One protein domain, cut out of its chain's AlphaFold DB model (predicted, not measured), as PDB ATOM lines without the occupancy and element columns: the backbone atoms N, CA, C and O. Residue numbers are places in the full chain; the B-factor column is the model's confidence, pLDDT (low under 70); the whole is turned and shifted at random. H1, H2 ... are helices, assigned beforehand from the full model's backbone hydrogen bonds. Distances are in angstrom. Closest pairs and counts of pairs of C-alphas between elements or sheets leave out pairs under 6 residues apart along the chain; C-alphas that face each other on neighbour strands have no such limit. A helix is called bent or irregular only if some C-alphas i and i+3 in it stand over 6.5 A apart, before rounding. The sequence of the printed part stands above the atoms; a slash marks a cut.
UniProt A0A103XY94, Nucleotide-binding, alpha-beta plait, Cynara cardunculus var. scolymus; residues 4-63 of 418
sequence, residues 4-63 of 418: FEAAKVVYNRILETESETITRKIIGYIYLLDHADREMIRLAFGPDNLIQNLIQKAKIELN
ATOM      1  N   PHE A   4      43.273  26.185 -38.460       85.50
ATOM      2  CA  PHE A   4      44.090  25.059 -38.925       85.50
ATOM      3  C   PHE A   4      44.448  24.072 -37.801       85.50
ATOM      4  O   PHE A   4      44.343  22.862 -37.984       85.50
ATOM      5  N   GLU A   5      44.805  24.563 -36.609       90.25
ATOM      6  CA  GLU A   5      45.061  23.691 -35.451       90.25
ATOM      7  C   GLU A   5      43.769  23.034 -34.946       90.25
ATOM      8  O   GLU A   5      43.782  21.866 -34.564       90.25
ATOM      9  N   ALA A   6      42.637  23.743 -35.014       92.88
ATOM     10  CA  ALA A   6      41.334  23.156 -34.722       92.88
ATOM     11  C   ALA A   6      40.976  22.042 -35.720       92.88
ATOM     12  O   ALA A   6      40.563  20.962 -35.301       92.88
ATOM     13  N   ALA A   7      41.213  22.248 -37.018       93.88
ATOM     14  CA  ALA A   7      40.970  21.243 -38.049       93.88
ATOM     15  C   ALA A   7      41.798  19.961 -37.842       93.88
ATOM     16  O   ALA A   7      41.268  18.873 -38.049       93.88
ATOM     17  N   LYS A   8      43.049  20.051 -37.357       94.44
ATOM     18  CA  LYS A   8      43.841  18.865 -36.961       94.44
ATOM     19  C   LYS A   8      43.210  18.104 -35.792       94.44
ATOM     20  O   LYS A   8      43.138  16.880 -35.826       94.44
ATOM     21  N   VAL A   9      42.745  18.816 -34.761       95.88
ATOM     22  CA  VAL A   9      42.073  18.202 -33.601       95.88
ATOM     23  C   VAL A   9      40.777  17.505 -34.033       95.88
ATOM     24  O   VAL A   9      40.520  16.381 -33.611       95.88
ATOM     25  N   VAL A  10      39.995  18.129 -34.919       95.75
ATOM     26  CA  VAL A  10      38.777  17.536 -35.496       95.75
ATOM     27  C   VAL A  10      39.108  16.326 -36.377       95.75
ATOM     28  O   VAL A  10      38.453  15.300 -36.239       95.75
ATOM     29  N   TYR A  11      40.149  16.396 -37.217       95.81
ATOM     30  CA  TYR A  11      40.606  15.267 -38.042       95.81
ATOM     31  C   TYR A  11      40.924  14.040 -37.185       95.81
ATOM     32  O   TYR A  11      40.393  12.961 -37.443       95.81
ATOM     33  N   ASN A  12      41.723  14.214 -36.129       95.50
ATOM     34  CA  ASN A  12      42.107  13.123 -35.233       95.50
ATOM     35  C   ASN A  12      40.891  12.528 -34.498       95.50
ATOM     36  O   ASN A  12      40.719  11.314 -34.508       95.50
ATOM     37  N   ARG A  13      39.995  13.365 -33.953       95.75
ATOM     38  CA  ARG A  13      38.784  12.901 -33.245       95.75
ATOM     39  C   ARG A  13      37.773  12.191 -34.156       95.75
ATOM     40  O   ARG A  13      37.026  11.340 -33.687       95.75
ATOM     41  N   ILE A  14      37.739  12.509 -35.455       95.31
ATOM     42  CA  ILE A  14      36.953  11.738 -36.433       95.31
ATOM     43  C   ILE A  14      37.678  10.425 -36.775       95.31
ATOM     44  O   ILE A  14      37.033   9.382 -36.812       95.31
ATOM     45  N   LEU A  15      39.003  10.443 -36.959       94.88
ATOM     46  CA  LEU A  15      39.822   9.256 -37.259       94.88
ATOM     47  C   LEU A  15      39.801   8.192 -36.144       94.88
ATOM     48  O   LEU A  15      39.955   7.008 -36.422       94.88
ATOM     49  N   GLU A  16      39.560   8.592 -34.895       92.12
ATOM     50  CA  GLU A  16      39.319   7.681 -33.765       92.12
ATOM     51  C   GLU A  16      38.006   6.877 -33.894       92.12
ATOM     52  O   GLU A  16      37.856   5.841 -33.249       92.12
ATOM     53  N   THR A  17      37.058   7.326 -34.729       89.31
ATOM     54  CA  THR A  17      35.758   6.662 -34.974       89.31
ATOM     55  C   THR A  17      35.630   6.092 -36.395       89.31
ATOM     56  O   THR A  17      34.938   5.099 -36.610       89.31
ATOM     57  N   GLU A  18      36.272   6.719 -37.383       91.44
ATOM     58  CA  GLU A  18      36.036   6.504 -38.813       91.44
ATOM     59  C   GLU A  18      37.308   6.126 -39.575       91.44
ATOM     60  O   GLU A  18      38.414   6.554 -39.247       91.44
ATOM     61  N   SER A  19      37.153   5.375 -40.670       92.19
ATOM     62  CA  SER A  19      38.279   5.102 -41.570       92.19
ATOM     63  C   SER A  19      38.795   6.389 -42.216       92.19
ATOM     64  O   SER A  19      38.025   7.307 -42.497       92.19
ATOM     65  N   GLU A  20      40.092   6.449 -42.522       88.94
ATOM     66  CA  GLU A  20      40.732   7.661 -43.050       88.94
ATOM     67  C   GLU A  20      40.026   8.219 -44.305       88.94
ATOM     68  O   GLU A  20      39.817   9.426 -44.440       88.94
ATOM     69  N   THR A  21      39.565   7.334 -45.194       87.56
ATOM     70  CA  THR A  21      38.792   7.681 -46.398       87.56
ATOM     71  C   THR A  21      37.445   8.339 -46.078       87.56
ATOM     72  O   THR A  21      36.988   9.197 -46.834       87.56
ATOM     73  N   ILE A  22      36.794   7.957 -44.975       89.56
ATOM     74  CA  ILE A  22      35.559   8.589 -44.490       89.56
ATOM     75  C   ILE A  22      35.901   9.905 -43.783       89.56
ATOM     76  O   ILE A  22      35.303  10.930 -44.106       89.56
ATOM     77  N   THR A  23      36.913   9.915 -42.910       93.19
ATOM     78  CA  THR A  23      37.418  11.106 -42.209       93.19
ATOM     79  C   THR A  23      37.714  12.256 -43.167       93.19
ATOM     80  O   THR A  23      37.185  13.353 -42.992       93.19
ATOM     81  N   ARG A  24      38.480  12.004 -44.238       89.31
ATOM     82  CA  ARG A  24      38.796  13.005 -45.273       89.31
ATOM     83  C   ARG A  24      37.534  13.582 -45.932       89.31
ATOM     84  O   ARG A  24      37.448  14.794 -46.116       89.31
ATOM     85  N   LYS A  25      36.526  12.749 -46.227       91.56
ATOM     86  CA  LYS A  25      35.244  13.198 -46.807       91.56
ATOM     87  C   LYS A  25      34.403  14.027 -45.832       91.56
ATOM     88  O   LYS A  25      33.810  15.017 -46.248       91.56
ATOM     89  N   ILE A  26      34.361  13.661 -44.548       93.06
ATOM     90  CA  ILE A  26      33.633  14.422 -43.516       93.06
ATOM     91  C   ILE A  26      34.315  15.774 -43.263       93.06
ATOM     92  O   ILE A  26      33.636  16.794 -43.175       93.06
ATOM     93  N   ILE A  27      35.649  15.814 -43.228       94.12
ATOM     94  CA  ILE A  27      36.424  17.062 -43.138       94.12
ATOM     95  C   ILE A  27      36.155  17.961 -44.354       94.12
ATOM     96  O   ILE A  27      35.891  19.150 -44.177       94.12
ATOM     97  N   GLY A  28      36.122  17.396 -45.567       90.75
ATOM     98  CA  GLY A  28      35.695  18.109 -46.774       90.75
ATOM     99  C   GLY A  28      34.274  18.678 -46.662       90.75
ATOM    100  O   GLY A  28      34.064  19.847 -46.964       90.75
ATOM    101  N   TYR A  29      33.316  17.900 -46.146       91.75
ATOM    102  CA  TYR A  29      31.948  18.370 -45.885       91.75
ATOM    103  C   TYR A  29      31.904  19.550 -44.904       91.75
ATOM    104  O   TYR A  29      31.166  20.495 -45.155       91.75
ATOM    105  N   ILE A  30      32.720  19.562 -43.839       91.88
ATOM    106  CA  ILE A  30      32.792  20.709 -42.909       91.88
ATOM    107  C   ILE A  30      33.314  21.968 -43.619       91.88
ATOM    108  O   ILE A  30      32.799  23.055 -43.372       91.88
ATOM    109  N   TYR A  31      34.288  21.843 -44.527       91.00
ATOM    110  CA  TYR A  31      34.780  22.976 -45.325       91.00
ATOM    111  C   TYR A  31      33.784  23.489 -46.379       91.00
ATOM    112  O   TYR A  31      33.926  24.621 -46.836       91.00
ATOM    113  N   LEU A  32      32.758  22.704 -46.727       87.06
ATOM    114  CA  LEU A  32      31.632  23.136 -47.564       87.06
ATOM    115  C   LEU A  32      30.516  23.843 -46.767       87.06
ATOM    116  O   LEU A  32      29.550  24.308 -47.370       87.06
ATOM    117  N   LEU A  33      30.623  23.938 -45.434       83.12
ATOM    118  CA  LEU A  33      29.677  24.679 -44.594       83.12
ATOM    119  C   LEU A  33      30.085  26.153 -44.447       83.12
ATOM    120  O   LEU A  33      31.261  26.485 -44.266       83.12
ATOM    121  N   ASP A  34      29.086  27.037 -44.418       78.88
ATOM    122  CA  ASP A  34      29.289  28.436 -44.042       78.88
ATOM    123  C   ASP A  34      29.967  28.548 -42.669       78.88
ATOM    124  O   ASP A  34      29.571  27.920 -41.686       78.88
ATOM    125  N   HIS A  35      30.995  29.395 -42.599       86.31
ATOM    126  CA  HIS A  35      31.833  29.601 -41.413       86.31
ATOM    127  C   HIS A  35      32.622  28.364 -40.926       86.31
ATOM    128  O   HIS A  35      32.868  28.250 -39.723       86.31
ATOM    129  N   ALA A  36      33.094  27.498 -41.833       89.31
ATOM    130  CA  ALA A  36      33.954  26.340 -41.539       89.31
ATOM    131  C   ALA A  36      35.019  26.562 -40.436       89.31
ATOM    132  O   ALA A  36      35.124  25.743 -39.528       89.31
ATOM    133  N   ASP A  37      35.752  27.686 -40.431       90.62
ATOM    134  CA  ASP A  37      36.727  28.031 -39.373       90.62
ATOM    135  C   ASP A  37      36.122  28.032 -37.954       90.62
ATOM    136  O   ASP A  37      36.726  27.547 -36.994       90.62
ATOM    137  N   ARG A  38      34.914  28.595 -37.811       92.19
ATOM    138  CA  ARG A  38      34.172  28.647 -36.543       92.19
ATOM    139  C   ARG A  38      33.682  27.257 -36.161       92.19
ATOM    140  O   ARG A  38      33.750  26.908 -34.986       92.19
ATOM    141  N   GLU A  39      33.221  26.481 -37.136       91.56
ATOM    142  CA  GLU A  39      32.740  25.118 -36.920       91.56
ATOM    143  C   GLU A  39      33.870  24.172 -36.514       91.56
ATOM    144  O   GLU A  39      33.723  23.465 -35.522       91.56
ATOM    145  N   MET A  40      35.038  24.236 -37.159       94.44
ATOM    146  CA  MET A  40      36.231  23.488 -36.745       94.44
ATOM    147  C   MET A  40      36.631  23.819 -35.302       94.44
ATOM    148  O   MET A  40      36.871  22.911 -34.512       94.44
ATOM    149  N   ILE A  41      36.643  25.101 -34.912       94.56
ATOM    150  CA  ILE A  41      36.929  25.506 -33.523       94.56
ATOM    151  C   ILE A  41      35.840  25.001 -32.556       94.56
ATOM    152  O   ILE A  41      36.164  24.514 -31.473       94.56
ATOM    153  N   ARG A  42      34.558  25.070 -32.943       94.75
ATOM    154  CA  ARG A  42      33.423  24.584 -32.138       94.75
ATOM    155  C   ARG A  42      33.459  23.066 -31.942       94.75
ATOM    156  O   ARG A  42      33.147  22.597 -30.854       94.75
ATOM    157  N   LEU A  43      33.864  22.314 -32.964       95.00
ATOM    158  CA  LEU A  43      34.030  20.861 -32.923       95.00
ATOM    159  C   LEU A  43      35.270  20.464 -32.114       95.00
ATOM    160  O   LEU A  43      35.167  19.593 -31.256       95.00
ATOM    161  N   ALA A  44      36.410  21.139 -32.307       95.38
ATOM    162  CA  ALA A  44      37.668  20.838 -31.617       95.38
ATOM    163  C   ALA A  44      37.538  20.889 -30.084       95.38
ATOM    164  O   ALA A  44      38.031  19.991 -29.405       95.38
ATOM    165  N   PHE A  45      36.834  21.898 -29.554       94.50
ATOM    166  CA  PHE A  45      36.544  22.044 -28.116       94.50
ATOM    167  C   PHE A  45      35.171  21.495 -27.694       94.50
ATOM    168  O   PHE A  45      34.823  21.556 -26.515       94.50
ATOM    169  N   GLY A  46      34.371  20.992 -28.634       92.62
ATOM    170  CA  GLY A  46      33.029  20.487 -28.361       92.62
ATOM    171  C   GLY A  46      33.042  19.092 -27.719       92.62
ATOM    172  O   GLY A  46      33.963  18.313 -27.982       92.62
ATOM    173  N   PRO A  47      32.024  18.742 -26.912       94.69
ATOM    174  CA  PRO A  47      31.834  17.380 -26.405       94.69
ATOM    175  C   PRO A  47      31.606  16.376 -27.548       94.69
ATOM    176  O   PRO A  47      31.154  16.751 -28.630       94.69
ATOM    177  N   ASP A  48      31.896  15.093 -27.325       92.88
ATOM    178  CA  ASP A  48      31.900  14.081 -28.397       92.88
ATOM    179  C   ASP A  48      30.534  13.869 -29.059       92.88
ATOM    180  O   ASP A  48      30.457  13.590 -30.252       92.88
ATOM    181  N   ASN A  49      29.428  14.103 -28.350       94.06
ATOM    182  CA  ASN A  49      28.108  14.072 -28.979       94.06
ATOM    183  C   ASN A  49      27.961  15.127 -30.097       94.06
ATOM    184  O   ASN A  49      27.212  14.888 -31.039       94.06
ATOM    185  N   LEU A  50      28.681  16.254 -30.054       93.88
ATOM    186  CA  LEU A  50      28.671  17.250 -31.129       93.88
ATOM    187  C   LEU A  50      29.342  16.709 -32.402       93.88
ATOM    188  O   LEU A  50      28.770  16.825 -33.487       93.88
ATOM    189  N   ILE A  51      30.529  16.104 -32.271       94.00
ATOM    190  CA  ILE A  51      31.274  15.580 -33.424       94.00
ATOM    191  C   ILE A  51      30.591  14.333 -34.001       94.00
ATOM    192  O   ILE A  51      30.447  14.240 -35.215       94.00
ATOM    193  N   GLN A  52      30.043  13.452 -33.155       93.56
ATOM    194  CA  GLN A  52      29.296  12.265 -33.589       93.56
ATOM    195  C   GLN A  52      27.992  12.618 -34.328       93.56
ATOM    196  O   GLN A  52      27.706  12.035 -35.374       93.56
ATOM    197  N   ASN A  53      27.234  13.627 -33.870       93.69
ATOM    198  CA  ASN A  53      26.059  14.114 -34.611       93.69
ATOM    199  C   ASN A  53      26.439  14.661 -35.998       93.69
ATOM    200  O   ASN A  53      25.724  14.428 -36.974       93.69
ATOM    201  N   LEU A  54      27.573  15.364 -36.114       93.25
ATOM    202  CA  LEU A  54      28.048  15.864 -37.404       93.25
ATOM    203  C   LEU A  54      28.569  14.737 -38.310       93.25
ATOM    204  O   LEU A  54      28.259  14.747 -39.499       93.25
ATOM    205  N   ILE A  55      29.285  13.747 -37.765       92.94
ATOM    206  CA  ILE A  55      29.691  12.525 -38.483       92.94
ATOM    207  C   ILE A  55      28.455  11.815 -39.048       92.94
ATOM    208  O   ILE A  55      28.422  11.493 -40.236       92.94
ATOM    209  N   GLN A  56      27.409  11.623 -38.238       92.75
ATOM    210  CA  GLN A  56      26.158  11.001 -38.676       92.75
ATOM    211  C   GLN A  56      25.464  11.821 -39.773       92.75
ATOM    212  O   GLN A  56      25.060  11.250 -40.787       92.75
ATOM    213  N   LYS A  57      25.369  13.150 -39.619       91.88
ATOM    214  CA  LYS A  57      24.792  14.025 -40.651       91.88
ATOM    215  C   LYS A  57      25.580  13.927 -41.960       91.88
ATOM    216  O   LYS A  57      24.995  13.648 -43.004       91.88
ATOM    217  N   ALA A  58      26.903  14.075 -41.905       91.69
ATOM    218  CA  ALA A  58      27.775  13.978 -43.070       91.69
ATOM    219  C   ALA A  58      27.677  12.598 -43.748       91.69
ATOM    220  O   ALA A  58      27.620  12.526 -44.970       91.69
ATOM    221  N   LYS A  59      27.574  11.500 -42.984       88.69
ATOM    222  CA  LYS A  59      27.362  10.146 -43.527       88.69
ATOM    223  C   LYS A  59      26.062   9.997 -44.319       88.69
ATOM    224  O   LYS A  59      26.056   9.257 -45.303       88.69
ATOM    225  N   ILE A  60      24.990  10.672 -43.904       89.19
ATOM    226  CA  ILE A  60      23.701  10.679 -44.609       89.19
ATOM    227  C   ILE A  60      23.821  11.499 -45.902       89.19
ATOM    228  O   ILE A  60      23.585  10.970 -46.983       89.19
ATOM    229  N   GLU A  61      24.266  12.753 -45.798       84.88
ATOM    230  CA  GLU A  61      24.384  13.705 -46.918       84.88
ATOM    231  C   GLU A  61      25.324  13.172 -48.018       84.88
ATOM    232  O   GLU A  61      24.997  13.158 -49.205       84.88
ATOM    233  N   LEU A  62      26.483  12.638 -47.620       84.38
ATOM    234  CA  LEU A  62      27.494  12.069 -48.517       84.38
ATOM    235  C   LEU A  62      27.174  10.631 -48.970       84.38
ATOM    236  O   LEU A  62      27.997  10.017 -49.652       84.38
ATOM    237  N   ASN A  63      26.016  10.075 -48.584       81.44
ATOM    238  CA  ASN A  63      25.582   8.709 -48.906       81.44
ATOM    239  C   ASN A  63      26.624   7.623 -48.535       81.44
ATOM    240  O   ASN A  63      26.772   6.611 -49.219       81.44
TER     241      ASN A  63
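This is residues 4 to 63 of the 418 residues of the protein "Nucleotide-binding, alpha-beta plait" of Cynara cardunculus var. scolymus (UniProt A0A103XY94). A splayed hairpin of two helices, H1 and H2, is closed off at its open end by a short third helix, H3, which packs on H1 near Ala 6, while the longest helix, H4, lies across one side of the hairpin and crosses H2 almost at a right angle. The four helices form a small, rounded, compact body of crossed helices joined by tight turns. The printed part has 60 residues with four named helices, in the order H1, H2, H3, H4 along the chain, and no named strand; the class is all helix. The radius of gyration of the C-alphas is 10.1 A, and the C-alphas span 25 by 24 by 19 A along their three main axes.

H1, residues 4 to 15, begins at C-alpha 4 at (44.090, 25.059, -38.925) and is 16.5 A long from first to last C-alpha. H2, residues 20 to 31, is 16.6 A long and begins at C-alpha 20 at (40.732, 7.661, -43.050). H3, residues 36 to 44, is 11.9 A long. H4, residues 48 to 61, is 20.0 A long and ends at C-alpha 61 at (24.384, 13.705, -46.918). None of the four is bent or irregular.

H1 and H2 touch as a helical hairpin, running opposite ways at a steep tilt of 42 degrees. Their closest C-alphas, those of Leu 15 and Thr 23, are 5.8 A apart; H1 touches H2 with residues 11 to 15 alone. H1 touches H3 with 12 pairs of C-alphas within 8 A, the closest being Ala 6 and Ile 41 at 5.1 A; the two run the same way at a steep tilt of 55 degrees. H2 and H3 only just touch, with 3 such pairs, and only at the corner by their link; the closest C-alphas are those of Ile 30 and Ala 36, 5.9 A apart. H4 touches H2 with residues 55 to 59 alone, about perpendicular at 89 degrees, with the C-alphas of Ile 26 and Ala 58 closest at 5.9 A. H4 only just touches H1, with 3 pairs of C-alphas within 8 A; the closest, those of Ile 14 and Ile 51, are 7.5 A apart, and the lines are about perpendicular at 78 degrees. H3 and H4 are close but not clearly touching, with the C-alphas of Leu 43 and Ile 51 closest at 6.0 A. The helix packing is mostly crossed: of 4 pairs of helices that touch, with the pair that touches only at the corner left out, 0 are at a shallow tilt. In H1, H3 and H4 every O i to N i+4 pair is within hydrogen-bond range, and in H2 7 of 8 are.

The two C-alphas farthest apart, those of Glu 5 and Asn 63, are 28.0 A apart. The printed part has no cut. The links H1 to H2, H2 to H3 and H3 to H4 are tight. The mean pLDDT of the printed part is 91.5, and no printed residue is under 70.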